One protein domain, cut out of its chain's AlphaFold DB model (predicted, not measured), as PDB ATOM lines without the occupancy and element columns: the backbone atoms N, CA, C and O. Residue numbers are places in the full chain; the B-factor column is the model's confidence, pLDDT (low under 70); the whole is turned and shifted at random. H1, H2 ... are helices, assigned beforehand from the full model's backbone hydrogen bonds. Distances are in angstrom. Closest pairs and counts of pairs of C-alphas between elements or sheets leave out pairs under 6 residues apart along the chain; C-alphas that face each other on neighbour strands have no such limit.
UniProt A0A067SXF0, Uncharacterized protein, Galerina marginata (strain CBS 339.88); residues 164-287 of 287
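What this domain is: This is residues 164 to 287 of the 287 residues of an uncharacterized protein of Galerina marginata (strain CBS 339.88) (UniProt A0A067SXF0). Four helices, H1, H4, H5 and H7, make a small helical body at one end, where H1 and H7 lie on different sides of H4 and H5 closes the round between them, with short H6 beside H4. From this body the chain runs out through residues 175 to 184 to short H2, turns into the long helix H3 and comes back along H4, an open loop that makes most of the length. The printed part has 124 residues with seven named helices, H1 to H7 in that order, and no named strand: it is all helix. It is only just extended, close to loose, with a radius of gyration of the C-alphas of 20.7 A, and spans 72 by 28 by 18 A.

How they stand to each other: H1, residues 164 to 174, touches the hub H4, residues 218 to 241, which meets it with residues 228 to 239 alone; the closest C-alphas, of Phe 168 and Ala 231, are 5.6 A apart, at a steep tilt of 40 degrees, opposite ways. H2, residues 185 to 189, and H3, residues 195 to 215, only just touch, with 3 pairs of C-alphas within 8 A, the closest those of Val 189 and Ala 198 at 5.9 A. H3 and H4 are close but not clearly touching, at a steep tilt of 66 degrees; their closest C-alphas, of Leu 212 and Ser 218, are 7.6 A apart. H5, residues 246 to 254, touches H1 at Val 166 and Leu 248, the closest C-alphas, 5.7 A apart. H6, residues 259 to 263, only just touches H4, with 3 pairs of C-alphas within 8 A, the closest those of Asp 225 and Leu 260 at 7.0 A. H7, residues 265 to 285, touches H4 at a shallow tilt of 31 degrees, the same way, with the closest C-alphas, of Ala 236 and Val 271, 4.8 A apart. H7 also touches H5, at Ala 252 and Ile 275, 6.1 A. H1 and H7 are apart. Every O i to N i+4 pair is within hydrogen-bond range in H1, H2, H3 and H7, against 18 of 20 in H4, 4 of 5 in H5 and 0 of 1 in H6, where 2 of 2 O i to N i+3 pairs are.

Where its parts are: H1 begins at C-alpha 164 (4.990, -0.450, -34.598) and is 15.4 A long. H3 measures 29.7 A, H4 35.8 A and H7 30.7 A, ending at C-alpha 285 (3.625, -13.260, -51.120).

The domain as a whole: The farthest C-alphas, of Glu 196 and Ser 287, are 71.9 A apart. The printed part has no cut, and no link is long. Residues 210 to 217, of which 210 to 215 belong to H3, stand free. The mean pLDDT of the printed part is 78.4, and residues 176 to 194 and 196 to 222 are under 70.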
ATOM      1  N   ALA A 164       4.392  -0.263 -35.920       97.44
ATOM      2  CA  ALA A 164       4.990  -0.450 -34.598       97.44
ATOM      3  C   ALA A 164       6.332  -1.205 -34.666       97.44
ATOM      4  O   ALA A 164       7.299  -0.824 -34.005       97.44
ATOM      5  N   ALA A 165       6.428  -2.246 -35.495       97.25
ATOM      6  CA  ALA A 165       7.656  -3.008 -35.702       97.25
ATOM      7  C   ALA A 165       8.771  -2.137 -36.293       97.25
ATOM      8  O   ALA A 165       9.902  -2.195 -35.813       97.25
ATOM      9  N   VAL A 166       8.453  -1.276 -37.268       97.06
ATOM     10  CA  VAL A 166       9.384  -0.286 -37.831       97.06
ATOM     11  C   VAL A 166       9.963   0.598 -36.727       97.06
ATOM     12  O   VAL A 166      11.181   0.787 -36.674       97.06
ATOM     13  N   TYR A 167       9.122   1.102 -35.817       96.69
ATOM     14  CA  TYR A 167       9.586   1.890 -34.675       96.69
ATOM     15  C   TYR A 167      10.561   1.098 -33.796       96.69
ATOM     16  O   TYR A 167      11.674   1.561 -33.548       96.69
ATOM     17  N   PHE A 168      10.187  -0.110 -33.357       95.88
ATOM     18  CA  PHE A 168      11.041  -0.901 -32.470       95.88
ATOM     19  C   PHE A 168      12.347  -1.328 -33.134       95.88
ATOM     20  O   PHE A 168      13.382  -1.304 -32.472       95.88
ATOM     21  N   ILE A 169      12.335  -1.663 -34.430       95.06
ATOM     22  CA  ILE A 169      13.557  -1.946 -35.190       95.06
ATOM     23  C   ILE A 169      14.470  -0.718 -35.203       95.06
ATOM     24  O   ILE A 169      15.632  -0.817 -34.810       95.06
ATOM     25  N   LYS A 170      13.944   0.453 -35.585       93.56
ATOM     26  CA  LYS A 170      14.713   1.705 -35.578       93.56
ATOM     27  C   LYS A 170      15.267   2.008 -34.188       93.56
ATOM     28  O   LYS A 170      16.428   2.396 -34.078       93.56
ATOM     29  N   TYR A 171      14.483   1.775 -33.136       92.75
ATOM     30  CA  TYR A 171      14.924   1.942 -31.756       92.75
ATOM     31  C   TYR A 171      16.114   1.027 -31.439       92.75
ATOM     32  O   TYR A 171      17.176   1.520 -31.063       92.75
ATOM     33  N   VAL A 172      16.003  -0.289 -31.657       92.38
ATOM     34  CA  VAL A 172      17.102  -1.227 -31.345       92.38
ATOM     35  C   VAL A 172      18.331  -1.040 -32.244       92.38
ATOM     36  O   VAL A 172      19.430  -1.458 -31.877       92.38
ATOM     37  N   TYR A 173      18.176  -0.398 -33.404       88.62
ATOM     38  CA  TYR A 173      19.283  -0.043 -34.299       88.62
ATOM     39  C   TYR A 173      19.997   1.231 -33.836       88.62
ATOM     40  O   TYR A 173      21.224   1.298 -33.862       88.62
ATOM     41  N   SER A 174      19.235   2.224 -33.374       84.75
ATOM     42  CA  SER A 174      19.732   3.573 -33.063       84.75
ATOM     43  C   SER A 174      20.365   3.713 -31.678       84.75
ATOM     44  O   SER A 174      20.815   4.803 -31.344       84.75
ATOM     45  N   HIS A 175      20.421   2.643 -30.878       75.88
ATOM     46  CA  HIS A 175      21.063   2.638 -29.558       75.88
ATOM     47  C   HIS A 175      22.426   1.921 -29.609       75.88
ATOM     48  O   HIS A 175      22.532   0.752 -29.208       75.88
ATOM     49  N   PRO A 176      23.493   2.576 -30.122       56.38
ATOM     50  CA  PRO A 176      24.850   2.089 -29.936       56.38
ATOM     51  C   PRO A 176      25.190   2.090 -28.436       56.38
ATOM     52  O   PRO A 176      24.729   2.963 -27.702       56.38
ATOM     53  N   GLU A 177      25.996   1.127 -27.963       54.72
ATOM     54  CA  GLU A 177      26.574   1.226 -26.613       54.72
ATOM     55  C   GLU A 177      27.229   2.605 -26.490       54.72
ATOM     56  O   GLU A 177      28.037   2.952 -27.364       54.72
ATOM     57  N   PRO A 178      26.986   3.373 -25.414       54.81
ATOM     58  CA  PRO A 178      28.014   4.304 -25.003       54.81
ATOM     59  C   PRO A 178      29.275   3.457 -24.828       54.81
ATOM     60  O   PRO A 178      29.262   2.482 -24.072       54.81
ATOM     61  N   ILE A 179      30.338   3.781 -25.570       45.78
ATOM     62  CA  ILE A 179      31.671   3.208 -25.366       45.78
ATOM     63  C   ILE A 179      32.144   3.730 -24.010       45.78
ATOM     64  O   ILE A 179      32.970   4.632 -23.906       45.78
ATOM     65  N   LEU A 180      31.557   3.211 -22.939       48.97
ATOM     66  CA  LEU A 180      32.154   3.277 -21.635       48.97
ATOM     67  C   LEU A 180      33.338   2.322 -21.720       48.97
ATOM     68  O   LEU A 180      33.145   1.154 -22.074       48.97
ATOM     69  N   PRO A 181      34.567   2.793 -21.441       43.91
ATOM     70  CA  PRO A 181      35.660   1.876 -21.217       43.91
ATOM     71  C   PRO A 181      35.141   0.861 -20.211       43.91
ATOM     72  O   PRO A 181      34.648   1.236 -19.146       43.91
ATOM     73  N   SER A 182      35.167  -0.409 -20.607       44.34
ATOM     74  CA  SER A 182      34.931  -1.536 -19.724       44.34
ATOM     75  C   SER A 182      35.971  -1.437 -18.615       44.34
ATOM     76  O   SER A 182      37.056  -2.011 -18.677       44.34
ATOM     77  N   PHE A 183      35.676  -0.629 -17.599       49.22
ATOM     78  CA  PHE A 183      36.391  -0.619 -16.347       49.22
ATOM     79  C   PHE A 183      35.950  -1.894 -15.643       49.22
ATOM     80  O   PHE A 183      35.156  -1.881 -14.705       49.22
ATOM     81  N   SER A 184      36.456  -3.031 -16.124       48.16
ATOM     82  CA  SER A 184      36.542  -4.232 -15.317       48.16
ATOM     83  C   SER A 184      37.433  -3.865 -14.137       48.16
ATOM     84  O   SER A 184      38.656  -3.984 -14.191       48.16
ATOM     85  N   MET A 185      36.822  -3.342 -13.070       50.09
ATOM     86  CA  MET A 185      37.524  -2.920 -11.857       50.09
ATOM     87  C   MET A 185      38.374  -4.054 -11.272       50.09
ATOM     88  O   MET A 185      39.361  -3.799 -10.589       50.09
ATOM     89  N   ARG A 186      38.039  -5.312 -11.601       53.50
ATOM     90  CA  ARG A 186      38.822  -6.497 -11.243       53.50
ATOM     91  C   ARG A 186      40.246  -6.448 -11.798       53.50
ATOM     92  O   ARG A 186      41.157  -6.883 -11.108       53.50
ATOM     93  N   HIS A 187      40.459  -5.871 -12.981       54.22
ATOM     94  CA  HIS A 187      41.794  -5.770 -13.575       54.22
ATOM     95  C   HIS A 187      42.659  -4.660 -12.969       54.22
ATOM     96  O   HIS A 187      43.876  -4.804 -12.940       54.22
ATOM     97  N   LEU A 188      42.060  -3.575 -12.467       52.97
ATOM     98  CA  LEU A 188      42.804  -2.496 -11.805       52.97
ATOM     99  C   LEU A 188      43.232  -2.888 -10.386       52.97
ATOM    100  O   LEU A 188      44.349  -2.579  -9.986       52.97
ATOM    101  N   VAL A 189      42.388  -3.628  -9.658       54.22
ATOM    102  CA  VAL A 189      42.723  -4.138  -8.316       54.22
ATOM    103  C   VAL A 189      43.782  -5.243  -8.379       54.22
ATOM    104  O   VAL A 189      44.650  -5.300  -7.518       54.22
ATOM    105  N   GLN A 190      43.776  -6.081  -9.422       56.97
ATOM    106  CA  GLN A 190      44.794  -7.127  -9.604       56.97
ATOM    107  C   GLN A 190      46.182  -6.598  -9.998       56.97
ATOM    108  O   GLN A 190      47.143  -7.355  -9.935       56.97
ATOM    109  N   LYS A 191      46.298  -5.329 -10.415       55.88
ATOM    110  CA  LYS A 191      47.558  -4.729 -10.886       55.88
ATOM    111  C   LYS A 191      48.232  -3.818  -9.850       55.88
ATOM    112  O   LYS A 191      49.211  -3.155 -10.177       55.88
ATOM    113  N   ALA A 192      47.686  -3.736  -8.638       56.22
ATOM    114  CA  ALA A 192      48.279  -2.996  -7.531       56.22
ATOM    115  C   ALA A 192      49.110  -3.960  -6.671       56.22
ATOM    116  O   ALA A 192      48.555  -4.764  -5.926       56.22
ATOM    117  N   ASP A 193      50.437  -3.868  -6.766       56.97
ATOM    118  CA  ASP A 193      51.386  -4.790  -6.115       56.97
ATOM    119  C   ASP A 193      51.499  -4.621  -4.581       56.97
ATOM    120  O   ASP A 193      52.315  -5.282  -3.941       56.97
ATOM    121  N   SER A 194      50.682  -3.766  -3.948       65.75
ATOM    122  CA  SER A 194      50.649  -3.617  -2.486       65.75
ATOM    123  C   SER A 194      49.227  -3.518  -1.927       65.75
ATOM    124  O   SER A 194      48.339  -2.887  -2.509       65.75
ATOM    125  N   SER A 195      49.013  -4.136  -0.760       70.00
ATOM    126  CA  SER A 195      47.712  -4.186  -0.076       70.00
ATOM    127  C   SER A 195      47.187  -2.799   0.310       70.00
ATOM    128  O   SER A 195      45.977  -2.595   0.358       70.00
ATOM    129  N   GLU A 196      48.077  -1.834   0.528       63.16
ATOM    130  CA  GLU A 196      47.732  -0.475   0.941       63.16
ATOM    131  C   GLU A 196      47.316   0.399  -0.255       63.16
ATOM    132  O   GLU A 196      46.295   1.085  -0.198       63.16
ATOM    133  N   ALA A 197      48.015   0.293  -1.393       62.22
ATOM    134  CA  ALA A 197      47.617   0.968  -2.630       62.22
ATOM    135  C   ALA A 197      46.288   0.415  -3.172       62.22
ATOM    136  O   ALA A 197      45.441   1.182  -3.633       62.22
ATOM    137  N   ALA A 198      46.068  -0.900  -3.053       62.50
ATOM    138  CA  ALA A 198      44.798  -1.533  -3.392       62.50
ATOM    139  C   ALA A 198      43.648  -1.038  -2.496       62.50
ATOM    140  O   ALA A 198      42.570  -0.735  -3.008       62.50
ATOM    141  N   GLN A 199      43.875  -0.881  -1.185       65.50
ATOM    142  CA  GLN A 199      42.873  -0.344  -0.255       65.50
ATOM    143  C   GLN A 199      42.573   1.140  -0.500       65.50
ATOM    144  O   GLN A 199      41.407   1.532  -0.460       65.50
ATOM    145  N   ILE A 200      43.582   1.963  -0.806       69.00
ATOM    146  CA  ILE A 200      43.396   3.382  -1.150       69.00
ATOM    147  C   ILE A 200      42.629   3.520  -2.471       69.00
ATOM    148  O   ILE A 200      41.679   4.302  -2.543       69.00
ATOM    149  N   LEU A 201      42.970   2.725  -3.492       65.12
ATOM    150  CA  LEU A 201      42.225   2.672  -4.754       65.12
ATOM    151  C   LEU A 201      40.786   2.197  -4.541       65.12
ATOM    152  O   LEU A 201      39.866   2.790  -5.098       65.12
ATOM    153  N   GLN A 202      40.567   1.182  -3.704       65.25
ATOM    154  CA  GLN A 202      39.235   0.681  -3.363       65.25
ATOM    155  C   GLN A 202      38.401   1.732  -2.612       65.25
ATOM    156  O   GLN A 202      37.222   1.909  -2.916       65.25
ATOM    157  N   TRP A 203      39.004   2.482  -1.685       65.25
ATOM    158  CA  TRP A 203      38.342   3.580  -0.976       65.25
ATOM    159  C   TRP A 203      38.038   4.774  -1.880       65.25
ATOM    160  O   TRP A 203      36.941   5.328  -1.799       65.25
ATOM    161  N   GLN A 204      38.958   5.160  -2.767       64.88
ATOM    162  CA  GLN A 204      38.703   6.196  -3.771       64.88
ATOM    163  C   GLN A 204      37.621   5.760  -4.764       64.88
ATOM    164  O   GLN A 204      36.765   6.569  -5.111       64.88
ATOM    165  N   LEU A 205      37.592   4.482  -5.152       62.75
ATOM    166  CA  LEU A 205      36.531   3.896  -5.969       62.75
ATOM    167  C   LEU A 205      35.181   3.931  -5.260       62.75
ATOM    168  O   LEU A 205      34.227   4.409  -5.855       62.75
ATOM    169  N   LEU A 206      35.085   3.519  -3.995       61.31
ATOM    170  CA  LEU A 206      33.836   3.580  -3.222       61.31
ATOM    171  C   LEU A 206      33.357   5.021  -3.000       61.31
ATOM    172  O   LEU A 206      32.156   5.299  -3.055       61.31
ATOM    173  N   LYS A 207      34.290   5.955  -2.778       60.53
ATOM    174  CA  LYS A 207      33.984   7.378  -2.605       60.53
ATOM    175  C   LYS A 207      33.484   7.983  -3.918       60.53
ATOM    176  O   LYS A 207      32.401   8.556  -3.924       60.53
ATOM    177  N   ASN A 208      34.185   7.741  -5.027       54.22
ATOM    178  CA  ASN A 208      33.782   8.184  -6.363       54.22
ATOM    179  C   ASN A 208      32.520   7.471  -6.858       54.22
ATOM    180  O   ASN A 208      31.733   8.086  -7.559       54.22
ATOM    181  N   GLN A 209      32.274   6.220  -6.470       52.22
ATOM    182  CA  GLN A 209      31.055   5.486  -6.801       52.22
ATOM    183  C   GLN A 209      29.849   6.075  -6.069       52.22
ATOM    184  O   GLN A 209      28.805   6.210  -6.691       52.22
ATOM    185  N   ARG A 210      29.998   6.521  -4.810       48.38
ATOM    186  CA  ARG A 210      28.964   7.313  -4.116       48.38
ATOM    187  C   ARG A 210      28.753   8.682  -4.762       48.38
ATOM    188  O   ARG A 210      27.616   9.128  -4.871       48.38
ATOM    189  N   THR A 211      29.813   9.350  -5.215       47.03
ATOM    190  CA  THR A 211      29.697  10.659  -5.883       47.03
ATOM    191  C   THR A 211      29.104  10.543  -7.298       47.03
ATOM    192  O   THR A 211      28.294  11.376  -7.691       47.03
ATOM    193  N   LEU A 212      29.420   9.473  -8.034       44.69
ATOM    194  CA  LEU A 212      28.851   9.146  -9.347       44.69
ATOM    195  C   LEU A 212      27.414   8.615  -9.230       44.69
ATOM    196  O   LEU A 212      26.573   8.977 -10.046       44.69
ATOM    197  N   SER A 213      27.089   7.834  -8.193       44.31
ATOM    198  CA  SER A 213      25.723   7.339  -7.961       44.31
ATOM    199  C   SER A 213      24.751   8.432  -7.521       44.31
ATOM    200  O   SER A 213      23.551   8.272  -7.719       44.31
ATOM    201  N   LEU A 214      25.245   9.516  -6.912       45.00
ATOM    202  CA  LEU A 214      24.418  10.624  -6.421       45.00
ATOM    203  C   LEU A 214      24.334  11.811  -7.392       45.00
ATOM    204  O   LEU A 214      23.409  12.608  -7.275       45.00
ATOM    205  N   GLY A 215      25.273  11.944  -8.334       43.47
ATOM    206  CA  GLY A 215      25.353  13.116  -9.207       43.47
ATOM    207  C   GLY A 215      24.826  12.908 -10.626       43.47
ATOM    208  O   GLY A 215      24.113  13.768 -11.133       43.47
ATOM    209  N   TRP A 216      25.191  11.812 -11.297       39.38
ATOM    210  CA  TRP A 216      25.064  11.701 -12.756       39.38
ATOM    211  C   TRP A 216      24.776  10.247 -13.190       39.38
ATOM    212  O   TRP A 216      25.613   9.362 -13.055       39.38
ATOM    213  N   GLY A 217      23.602   9.992 -13.777       46.03
ATOM    214  CA  GLY A 217      23.443   8.971 -14.828       46.03
ATOM    215  C   GLY A 217      23.221   7.498 -14.452       46.03
ATOM    216  O   GLY A 217      22.906   6.727 -15.355       46.03
ATOM    217  N   SER A 218      23.310   7.082 -13.182       50.75
ATOM    218  CA  SER A 218      23.101   5.663 -12.816       50.75
ATOM    219  C   SER A 218      21.698   5.164 -13.201       50.75
ATOM    220  O   SER A 218      21.573   4.204 -13.954       50.75
ATOM    221  N   SER A 219      20.636   5.872 -12.793       56.44
ATOM    222  CA  SER A 219      19.255   5.482 -13.135       56.44
ATOM    223  C   SER A 219      18.995   5.485 -14.647       56.44
ATOM    224  O   SER A 219      18.374   4.555 -15.150       56.44
ATOM    225  N   ASN A 220      19.524   6.465 -15.386       59.41
ATOM    226  CA  ASN A 220      19.285   6.570 -16.830       59.41
ATOM    227  C   ASN A 220      19.949   5.430 -17.611       59.41
ATOM    228  O   ASN A 220      19.359   4.912 -18.552       59.41
ATOM    229  N   MET A 221      21.146   4.995 -17.205       65.81
ATOM    230  CA  MET A 221      21.831   3.894 -17.885       65.81
ATOM    231  C   MET A 221      21.116   2.552 -17.666       65.81
ATOM    232  O   MET A 221      20.961   1.782 -18.612       65.81
ATOM    233  N   PHE A 222      20.616   2.297 -16.448       69.81
ATOM    234  CA  PHE A 222      19.779   1.122 -16.175       69.81
ATOM    235  C   PHE A 222      18.462   1.169 -16.955       69.81
ATOM    236  O   PHE A 222      18.053   0.159 -17.525       69.81
ATOM    237  N   ASN A 223      17.828   2.341 -17.037       80.12
ATOM    238  CA  ASN A 223      16.591   2.507 -17.795       80.12
ATOM    239  C   ASN A 223      16.806   2.267 -19.291       80.12
ATOM    240  O   ASN A 223      15.969   1.613 -19.901       80.12
ATOM    241  N   SER A 224      17.933   2.708 -19.857       83.50
ATOM    242  CA  SER A 224      18.274   2.493 -21.270       83.50
ATOM    243  C   SER A 224      18.510   1.016 -21.598       83.50
ATOM    244  O   SER A 224      17.937   0.492 -22.554       83.50
ATOM    245  N   ASP A 225      19.259   0.293 -20.754       86.75
ATOM    246  CA  ASP A 225      19.434  -1.159 -20.900       86.75
ATOM    247  C   ASP A 225      18.083  -1.891 -20.834       86.75
ATOM    248  O   ASP A 225      17.774  -2.734 -21.685       86.75
ATOM    249  N   CYS A 226      17.257  -1.561 -19.839       89.69
ATOM    250  CA  CYS A 226      15.933  -2.150 -19.678       89.69
ATOM    251  C   CYS A 226      15.019  -1.813 -20.864       89.69
ATOM    252  O   CYS A 226      14.402  -2.721 -21.423       89.69
ATOM    253  N   ALA A 227      14.966  -0.550 -21.291       91.38
ATOM    254  CA  ALA A 227      14.163  -0.088 -22.421       91.38
ATOM    255  C   ALA A 227      14.565  -0.799 -23.712       91.38
ATOM    256  O   ALA A 227      13.700  -1.311 -24.419       91.38
ATOM    257  N   TYR A 228      15.866  -0.960 -23.960       92.19
ATOM    258  CA  TYR A 228      16.380  -1.762 -25.067       92.19
ATOM    259  C   TYR A 228      15.916  -3.220 -24.988       92.19
ATOM    260  O   TYR A 228      15.414  -3.788 -25.964       92.19
ATOM    261  N   GLY A 229      16.033  -3.839 -23.811       92.38
ATOM    262  CA  GLY A 229      15.528  -5.187 -23.577       92.38
ATOM    263  C   GLY A 229      14.023  -5.303 -23.841       92.38
ATOM    264  O   GLY A 229      13.578  -6.327 -24.370       92.38
ATOM    265  N   HIS A 230      13.236  -4.292 -23.472       92.50
ATOM    266  CA  HIS A 230      11.796  -4.242 -23.722       92.50
ATOM    267  C   HIS A 230      11.473  -4.012 -25.196       92.50
ATOM    268  O   HIS A 230      10.590  -4.691 -25.711       92.50
ATOM    269  N   ALA A 231      12.220  -3.158 -25.897       94.69
ATOM    270  CA  ALA A 231      12.079  -2.951 -27.333       94.69
ATOM    271  C   ALA A 231      12.271  -4.261 -28.108       94.69
ATOM    272  O   ALA A 231      11.462  -4.581 -28.975       94.69
ATOM    273  N   LEU A 232      13.276  -5.074 -27.745       95.06
ATOM    274  CA  LEU A 232      13.455  -6.412 -28.326       95.06
ATOM    275  C   LEU A 232      12.238  -7.316 -28.085       95.06
ATOM    276  O   LEU A 232      11.786  -7.992 -29.003       95.06
ATOM    277  N   ARG A 233      11.691  -7.318 -26.864       94.62
ATOM    278  CA  ARG A 233      10.512  -8.131 -26.524       94.62
ATOM    279  C   ARG A 233       9.268  -7.677 -27.290       94.62
ATOM    280  O   ARG A 233       8.528  -8.512 -27.797       94.62
ATOM    281  N   CYS A 234       9.057  -6.366 -27.401       95.44
ATOM    282  CA  CYS A 234       7.962  -5.800 -28.186       95.44
ATOM    283  C   CYS A 234       8.111  -6.183 -29.655       95.44
ATOM    284  O   CYS A 234       7.158  -6.664 -30.255       95.44
ATOM    285  N   LEU A 235       9.322  -6.061 -30.204       95.88
ATOM    286  CA  LEU A 235       9.612  -6.414 -31.586       95.88
ATOM    287  C   LEU A 235       9.306  -7.887 -31.896       95.88
ATOM    288  O   LEU A 235       8.645  -8.173 -32.893       95.88
ATOM    289  N   ALA A 236       9.730  -8.812 -31.029       96.06
ATOM    290  CA  ALA A 236       9.416 -10.235 -31.168       96.06
ATOM    291  C   ALA A 236       7.902 -10.508 -31.169       96.06
ATOM    292  O   ALA A 236       7.434 -11.396 -31.871       96.06
ATOM    293  N   HIS A 237       7.120  -9.716 -30.434       95.81
ATOM    294  CA  HIS A 237       5.670  -9.876 -30.376       95.81
ATOM    295  C   HIS A 237       4.928  -9.261 -31.574       95.81
ATOM    296  O   HIS A 237       3.942  -9.831 -32.048       95.81
ATOM    297  N   VAL A 238       5.363  -8.097 -32.068       96.81
ATOM    298  CA  VAL A 238       4.658  -7.408 -33.163       96.81
ATOM    299  C   VAL A 238       4.987  -7.994 -34.538       96.81
ATOM    300  O   VAL A 238       4.126  -7.992 -35.415       96.81
ATOM    301  N   LEU A 239       6.188  -8.551 -34.745       97.19
ATOM    302  CA  LEU A 239       6.610  -9.110 -36.041       97.19
ATOM    303  C   LEU A 239       5.713 -10.251 -36.560       97.19
ATOM    304  O   LEU A 239       5.380 -10.239 -37.748       97.19
ATOM    305  N   PRO A 240       5.277 -11.228 -35.742       97.25
ATOM    306  CA  PRO A 240       4.337 -12.262 -36.179       97.25
ATOM    307  C   PRO A 240       3.008 -11.718 -36.705       97.25
ATOM    308  O   PRO A 240       2.431 -12.312 -37.608       97.25
ATOM    309  N   GLN A 241       2.550 -10.589 -36.163       96.94
ATOM    310  CA  GLN A 241       1.256  -9.977 -36.476       96.94
ATOM    311  C   GLN A 241       1.360  -8.891 -37.553       96.94
ATOM    312  O   GLN A 241       0.348  -8.410 -38.052       96.94
ATOM    313  N   SER A 242       2.583  -8.489 -37.903       97.75
ATOM    314  CA  SER A 242       2.851  -7.432 -38.874       97.75
ATOM    315  C   SER A 242       2.508  -7.881 -40.289       97.75
ATOM    316  O   SER A 242       2.950  -8.945 -40.734       97.75
ATOM    317  N   ALA A 243       1.786  -7.022 -41.008       97.81
ATOM    318  CA  ALA A 243       1.598  -7.138 -42.446       97.81
ATOM    319  C   ALA A 243       2.928  -6.943 -43.188       97.81
ATOM    320  O   ALA A 243       3.896  -6.376 -42.661       97.81
ATOM    321  N   ILE A 244       2.979  -7.425 -44.428       97.81
ATOM    322  CA  ILE A 244       4.141  -7.250 -45.289       97.81
ATOM    323  C   ILE A 244       4.228  -5.784 -45.739       97.81
ATOM    324  O   ILE A 244       3.267  -5.230 -46.261       97.81
ATOM    325  N   SER A 245       5.377  -5.138 -45.517       97.19
ATOM    326  CA  SER A 245       5.647  -3.776 -45.987       97.19
ATOM    327  C   SER A 245       7.102  -3.628 -46.433       97.19
ATOM    328  O   SER A 245       8.014  -4.178 -45.817       97.19
ATOM    329  N   GLU A 246       7.339  -2.872 -47.507       96.94
ATOM    330  CA  GLU A 246       8.690  -2.696 -48.069       96.94
ATOM    331  C   GLU A 246       9.654  -2.018 -47.091       96.94
ATOM    332  O   GLU A 246      10.830  -2.384 -47.021       96.94
ATOM    333  N   GLU A 247       9.166  -1.060 -46.296       96.38
ATOM    334  CA  GLU A 247       9.981  -0.418 -45.263       96.38
ATOM    335  C   GLU A 247      10.436  -1.437 -44.212       96.38
ATOM    336  O   GLU A 247      11.623  -1.501 -43.882       96.38
ATOM    337  N   LEU A 248       9.514  -2.273 -43.719       96.44
ATOM    338  CA  LEU A 248       9.833  -3.269 -42.705       96.44
ATOM    339  C   LEU A 248      10.731  -4.373 -43.269       96.44
ATOM    340  O   LEU A 248      11.678  -4.757 -42.591       96.44
ATOM    341  N   ILE A 249      10.517  -4.827 -44.510       97.50
ATOM    342  CA  ILE A 249      11.427  -5.755 -45.205       97.50
ATOM    343  C   ILE A 249      12.834  -5.161 -45.282       97.50
ATOM    344  O   ILE A 249      13.805  -5.819 -44.902       97.50
ATOM    345  N   THR A 250      12.948  -3.911 -45.743       96.38
ATOM    346  CA  THR A 250      14.237  -3.228 -45.906       96.38
ATOM    347  C   THR A 250      14.975  -3.159 -44.577       96.38
ATOM    348  O   THR A 250      16.124  -3.590 -44.493       96.38
ATOM    349  N   LEU A 251      14.308  -2.693 -43.520       95.00
ATOM    350  CA  LEU A 251      14.898  -2.606 -42.186       95.00
ATOM    351  C   LEU A 251      15.267  -3.988 -41.641       95.00
ATOM    352  O   LEU A 251      16.397  -4.199 -41.212       95.00
ATOM    353  N   ALA A 252      14.345  -4.945 -41.707       94.69
ATOM    354  CA  ALA A 252      14.530  -6.292 -41.186       94.69
ATOM    355  C   ALA A 252      15.693  -7.036 -41.871       94.69
ATOM    356  O   ALA A 252      16.437  -7.752 -41.198       94.69
ATOM    357  N   SER A 253      15.894  -6.819 -43.176       93.94
ATOM    358  CA  SER A 253      16.971  -7.430 -43.971       93.94
ATOM    359  C   SER A 253      18.378  -6.954 -43.596       93.94
ATOM    360  O   SER A 253      19.354  -7.668 -43.820       93.94
ATOM    361  N   GLN A 254      18.511  -5.773 -42.982       89.44
ATOM    362  CA  GLN A 254      19.817  -5.248 -42.575       89.44
ATOM    363  C   GLN A 254      20.394  -6.027 -41.379       89.44
ATOM    364  O   GLN A 254      21.610  -6.107 -41.226       89.44
ATOM    365  N   HIS A 255      19.547  -6.645 -40.542       70.75
ATOM    366  CA  HIS A 255      19.936  -7.478 -39.393       70.75
ATOM    367  C   HIS A 255      20.951  -6.842 -38.410       70.75
ATOM    368  O   HIS A 255      21.675  -7.559 -37.702       70.75
ATOM    369  N   ILE A 256      21.002  -5.510 -38.306       78.44
ATOM    370  CA  ILE A 256      21.996  -4.806 -37.481       78.44
ATOM    371  C   ILE A 256      21.448  -4.573 -36.076       78.44
ATOM    372  O   ILE A 256      20.763  -3.599 -35.817       78.44
ATOM    373  N   PHE A 257      21.776  -5.438 -35.122       83.75
ATOM    374  CA  PHE A 257      21.464  -5.152 -33.719       83.75
ATOM    375  C   PHE A 257      22.531  -4.258 -33.099       83.75
ATOM    376  O   PHE A 257      23.724  -4.544 -33.249       83.75
ATOM    377  N   GLY A 258      22.107  -3.266 -32.316       77.69
ATOM    378  CA  GLY A 258      23.019  -2.458 -31.519       77.69
ATOM    379  C   GLY A 258      23.880  -3.307 -30.561       77.69
ATOM    380  O   GLY A 258      23.536  -4.456 -30.233       77.69
ATOM    381  N   PRO A 259      25.011  -2.770 -30.072       77.44
ATOM    382  CA  PRO A 259      25.910  -3.460 -29.146       77.44
ATOM    383  C   PRO A 259      25.218  -3.926 -27.856       77.44
ATOM    384  O   PRO A 259      25.531  -5.011 -27.361       77.44
ATOM    385  N   LEU A 260      24.197  -3.191 -27.387       81.56
ATOM    386  CA  LEU A 260      23.375  -3.553 -26.224       81.56
ATOM    387  C   LEU A 260      22.709  -4.931 -26.349       81.56
ATOM    388  O   LEU A 260      22.455  -5.596 -25.346       81.56
ATOM    389  N   SER A 261      22.523  -5.441 -27.570       82.50
ATOM    390  CA  SER A 261      22.031  -6.803 -27.794       82.50
ATOM    391  C   SER A 261      22.907  -7.902 -27.180       82.50
ATOM    392  O   SER A 261      22.418  -9.012 -26.976       82.50
ATOM    393  N   ARG A 262      24.178  -7.619 -26.853       85.31
ATOM    394  CA  ARG A 262      25.072  -8.549 -26.138       85.31
ATOM    395  C   ARG A 262      24.594  -8.850 -24.718       85.31
ATOM    396  O   ARG A 262      24.835  -9.950 -24.235       85.31
ATOM    397  N   LYS A 263      23.895  -7.907 -24.076       88.06
ATOM    398  CA  LYS A 263      23.314  -8.082 -22.734       88.06
ATOM    399  C   LYS A 263      22.040  -8.935 -22.748       88.06
ATOM    400  O   LYS A 263      21.653  -9.465 -21.715       88.06
ATOM    401  N   PHE A 264      21.414  -9.105 -23.915       90.81
ATOM    402  CA  PHE A 264      20.144  -9.819 -24.083       90.81
ATOM    403  C   PHE A 264      20.236 -10.903 -25.172       90.81
ATOM    404  O   PHE A 264      19.502 -10.839 -26.165       90.81
ATOM    405  N   PRO A 265      21.131 -11.901 -25.031       91.81
ATOM    406  CA  PRO A 265      21.392 -12.885 -26.081       91.81
ATOM    407  C   PRO A 265      20.145 -13.695 -26.464       91.81
ATOM    408  O   PRO A 265      19.917 -13.937 -27.651       91.81
ATOM    409  N   ASP A 266      19.305 -14.052 -25.488       94.81
ATOM    410  CA  ASP A 266      18.085 -14.829 -25.722       94.81
ATOM    411  C   ASP A 266      17.037 -14.037 -26.499       94.81
ATOM    412  O   ASP A 266      16.586 -14.491 -27.550       94.81
ATOM    413  N   ARG A 267      16.739 -12.809 -26.058       93.62
ATOM    414  CA  ARG A 267      15.792 -11.916 -26.747       93.62
ATOM    415  C   ARG A 267      16.284 -11.552 -28.146       93.62
ATOM    416  O   ARG A 267      15.510 -11.505 -29.091       93.62
ATOM    417  N   LYS A 268      17.593 -11.335 -28.312       94.25
ATOM    418  CA  LYS A 268      18.198 -11.107 -29.630       94.25
ATOM    419  C   LYS A 268      17.969 -12.302 -30.559       94.25
ATOM    420  O   LYS A 268      17.651 -12.110 -31.730       94.25
ATOM    421  N   ARG A 269      18.181 -13.523 -30.064       94.75
ATOM    422  CA  ARG A 269      17.968 -14.759 -30.829       94.75
ATOM    423  C   ARG A 269      16.502 -14.918 -31.226       94.75
ATOM    424  O   ARG A 269      16.246 -15.224 -32.384       94.75
ATOM    425  N   GLU A 270      15.581 -14.661 -30.307       96.12
ATOM    426  CA  GLU A 270      14.138 -14.669 -30.564       96.12
ATOM    427  C   GLU A 270      13.763 -13.671 -31.668       96.12
ATOM    428  O   GLU A 270      13.232 -14.066 -32.702       96.12
ATOM    429  N   VAL A 271      14.167 -12.403 -31.541       96.06
ATOM    430  CA  VAL A 271      13.906 -11.383 -32.571       96.06
ATOM    431  C   VAL A 271      14.499 -11.777 -33.924       96.06
ATOM    432  O   VAL A 271      13.862 -11.585 -34.954       96.06
ATOM    433  N   LYS A 272      15.708 -12.354 -33.961       95.81
ATOM    434  CA  LYS A 272      16.301 -12.851 -35.214       95.81
ATOM    435  C   LYS A 272      15.447 -13.930 -35.876       95.81
ATOM    436  O   LYS A 272      15.329 -13.925 -37.098       95.81
ATOM    437  N   GLN A 273      14.881 -14.844 -35.088       97.12
ATOM    438  CA  GLN A 273      13.978 -15.872 -35.602       97.12
ATOM    439  C   GLN A 273      12.701 -15.241 -36.159       97.12
ATOM    440  O   GLN A 273      12.309 -15.581 -37.271       97.12
ATOM    441  N   GLU A 274      12.098 -14.285 -35.447       97.88
ATOM    442  CA  GLU A 274      10.883 -13.616 -35.930       97.88
ATOM    443  C   GLU A 274      11.126 -12.770 -37.179       97.88
ATOM    444  O   GLU A 274      10.312 -12.794 -38.098       97.88
ATOM    445  N   ILE A 275      12.274 -12.095 -37.274       97.25
ATOM    446  CA  ILE A 275      12.687 -11.402 -38.497       97.25
ATOM    447  C   ILE A 275      12.808 -12.398 -39.659       97.25
ATOM    448  O   ILE A 275      12.291 -12.140 -40.743       97.25
ATOM    449  N   ALA A 276      13.470 -13.541 -39.450       97.38
ATOM    450  CA  ALA A 276      13.625 -14.547 -40.499       97.38
ATOM    451  C   ALA A 276      12.266 -15.094 -40.967       97.38
ATOM    452  O   ALA A 276      12.040 -15.225 -42.170       97.38
ATOM    453  N   ARG A 277      11.336 -15.353 -40.036       98.06
ATOM    454  CA  ARG A 277       9.964 -15.762 -40.373       98.06
ATOM    455  C   ARG A 277       9.220 -14.676 -41.140       98.06
ATOM    456  O   ARG A 277       8.567 -14.991 -42.128       98.06
ATOM    457  N   TYR A 278       9.331 -13.417 -40.718       97.94
ATOM    458  CA  TYR A 278       8.715 -12.284 -41.410       97.94
ATOM    459  C   TYR A 278       9.211 -12.168 -42.860       97.94
ATOM    460  O   TYR A 278       8.402 -12.111 -43.782       97.94
ATOM    461  N   LEU A 279      10.530 -12.219 -43.074       97.69
ATOM    462  CA  LEU A 279      11.131 -12.154 -44.410       97.69
ATOM    463  C   LEU A 279      10.743 -13.353 -45.287       97.69
ATOM    464  O   LEU A 279      10.504 -13.181 -46.480       97.69
ATOM    465  N   ALA A 280      10.625 -14.553 -44.710       97.75
ATOM    466  CA  ALA A 280      10.136 -15.724 -45.434       97.75
ATOM    467  C   ALA A 280       8.681 -15.538 -45.897       97.75
ATOM    468  O   ALA A 280       8.382 -15.794 -47.062       97.75
ATOM    469  N   ARG A 281       7.787 -15.031 -45.029       97.38
ATOM    470  CA  ARG A 281       6.400 -14.701 -45.416       97.38
ATOM    471  C   ARG A 281       6.362 -13.676 -46.552       97.38
ATOM    472  O   ARG A 281       5.666 -13.893 -47.536       97.38
ATOM    473  N   ALA A 282       7.172 -12.620 -46.454       96.62
ATOM    474  CA  ALA A 282       7.275 -11.591 -47.488       96.62
ATOM    475  C   ALA A 282       7.743 -12.144 -48.847       96.62
ATOM    476  O   ALA A 282       7.278 -11.696 -49.891       96.62
ATOM    477  N   ALA A 283       8.670 -13.109 -48.846       96.25
ATOM    478  CA  ALA A 283       9.143 -13.748 -50.071       96.25
ATOM    479  C   ALA A 283       8.062 -14.625 -50.724       96.25
ATOM    480  O   ALA A 283       7.970 -14.656 -51.948       96.25
ATOM    481  N   HIS A 284       7.233 -15.301 -49.922       95.00
ATOM    482  CA  HIS A 284       6.131 -16.122 -50.425       95.00
ATOM    483  C   HIS A 284       5.009 -15.301 -51.068       95.00
ATOM    484  O   HIS A 284       4.480 -15.734 -52.080       95.00
ATOM    485  N   GLU A 285       4.665 -14.127 -50.530       92.75
ATOM    486  CA  GLU A 285       3.625 -13.260 -51.120       92.75
ATOM    487  C   GLU A 285       4.051 -12.604 -52.444       92.75
ATOM    488  O   GLU A 285       3.201 -12.176 -53.223       92.75
ATOM    489  N   LYS A 286       5.361 -12.509 -52.700       84.75
ATOM    490  CA  LYS A 286       5.924 -11.937 -53.933       84.75
ATOM    491  C   LYS A 286       6.122 -12.967 -55.054       84.75
ATOM    492  O   LYS A 286       6.470 -12.559 -56.163       84.75
ATOM    493  N   SER A 287       5.974 -14.262 -54.760       79.75
ATOM    494  CA  SER A 287       6.131 -15.368 -55.719       79.75
ATOM    495  C   SER A 287       4.813 -15.753 -56.370       79.75
ATOM    496  O   SER A 287       4.912 -16.292 -57.495       79.75
TER     497      SER A 287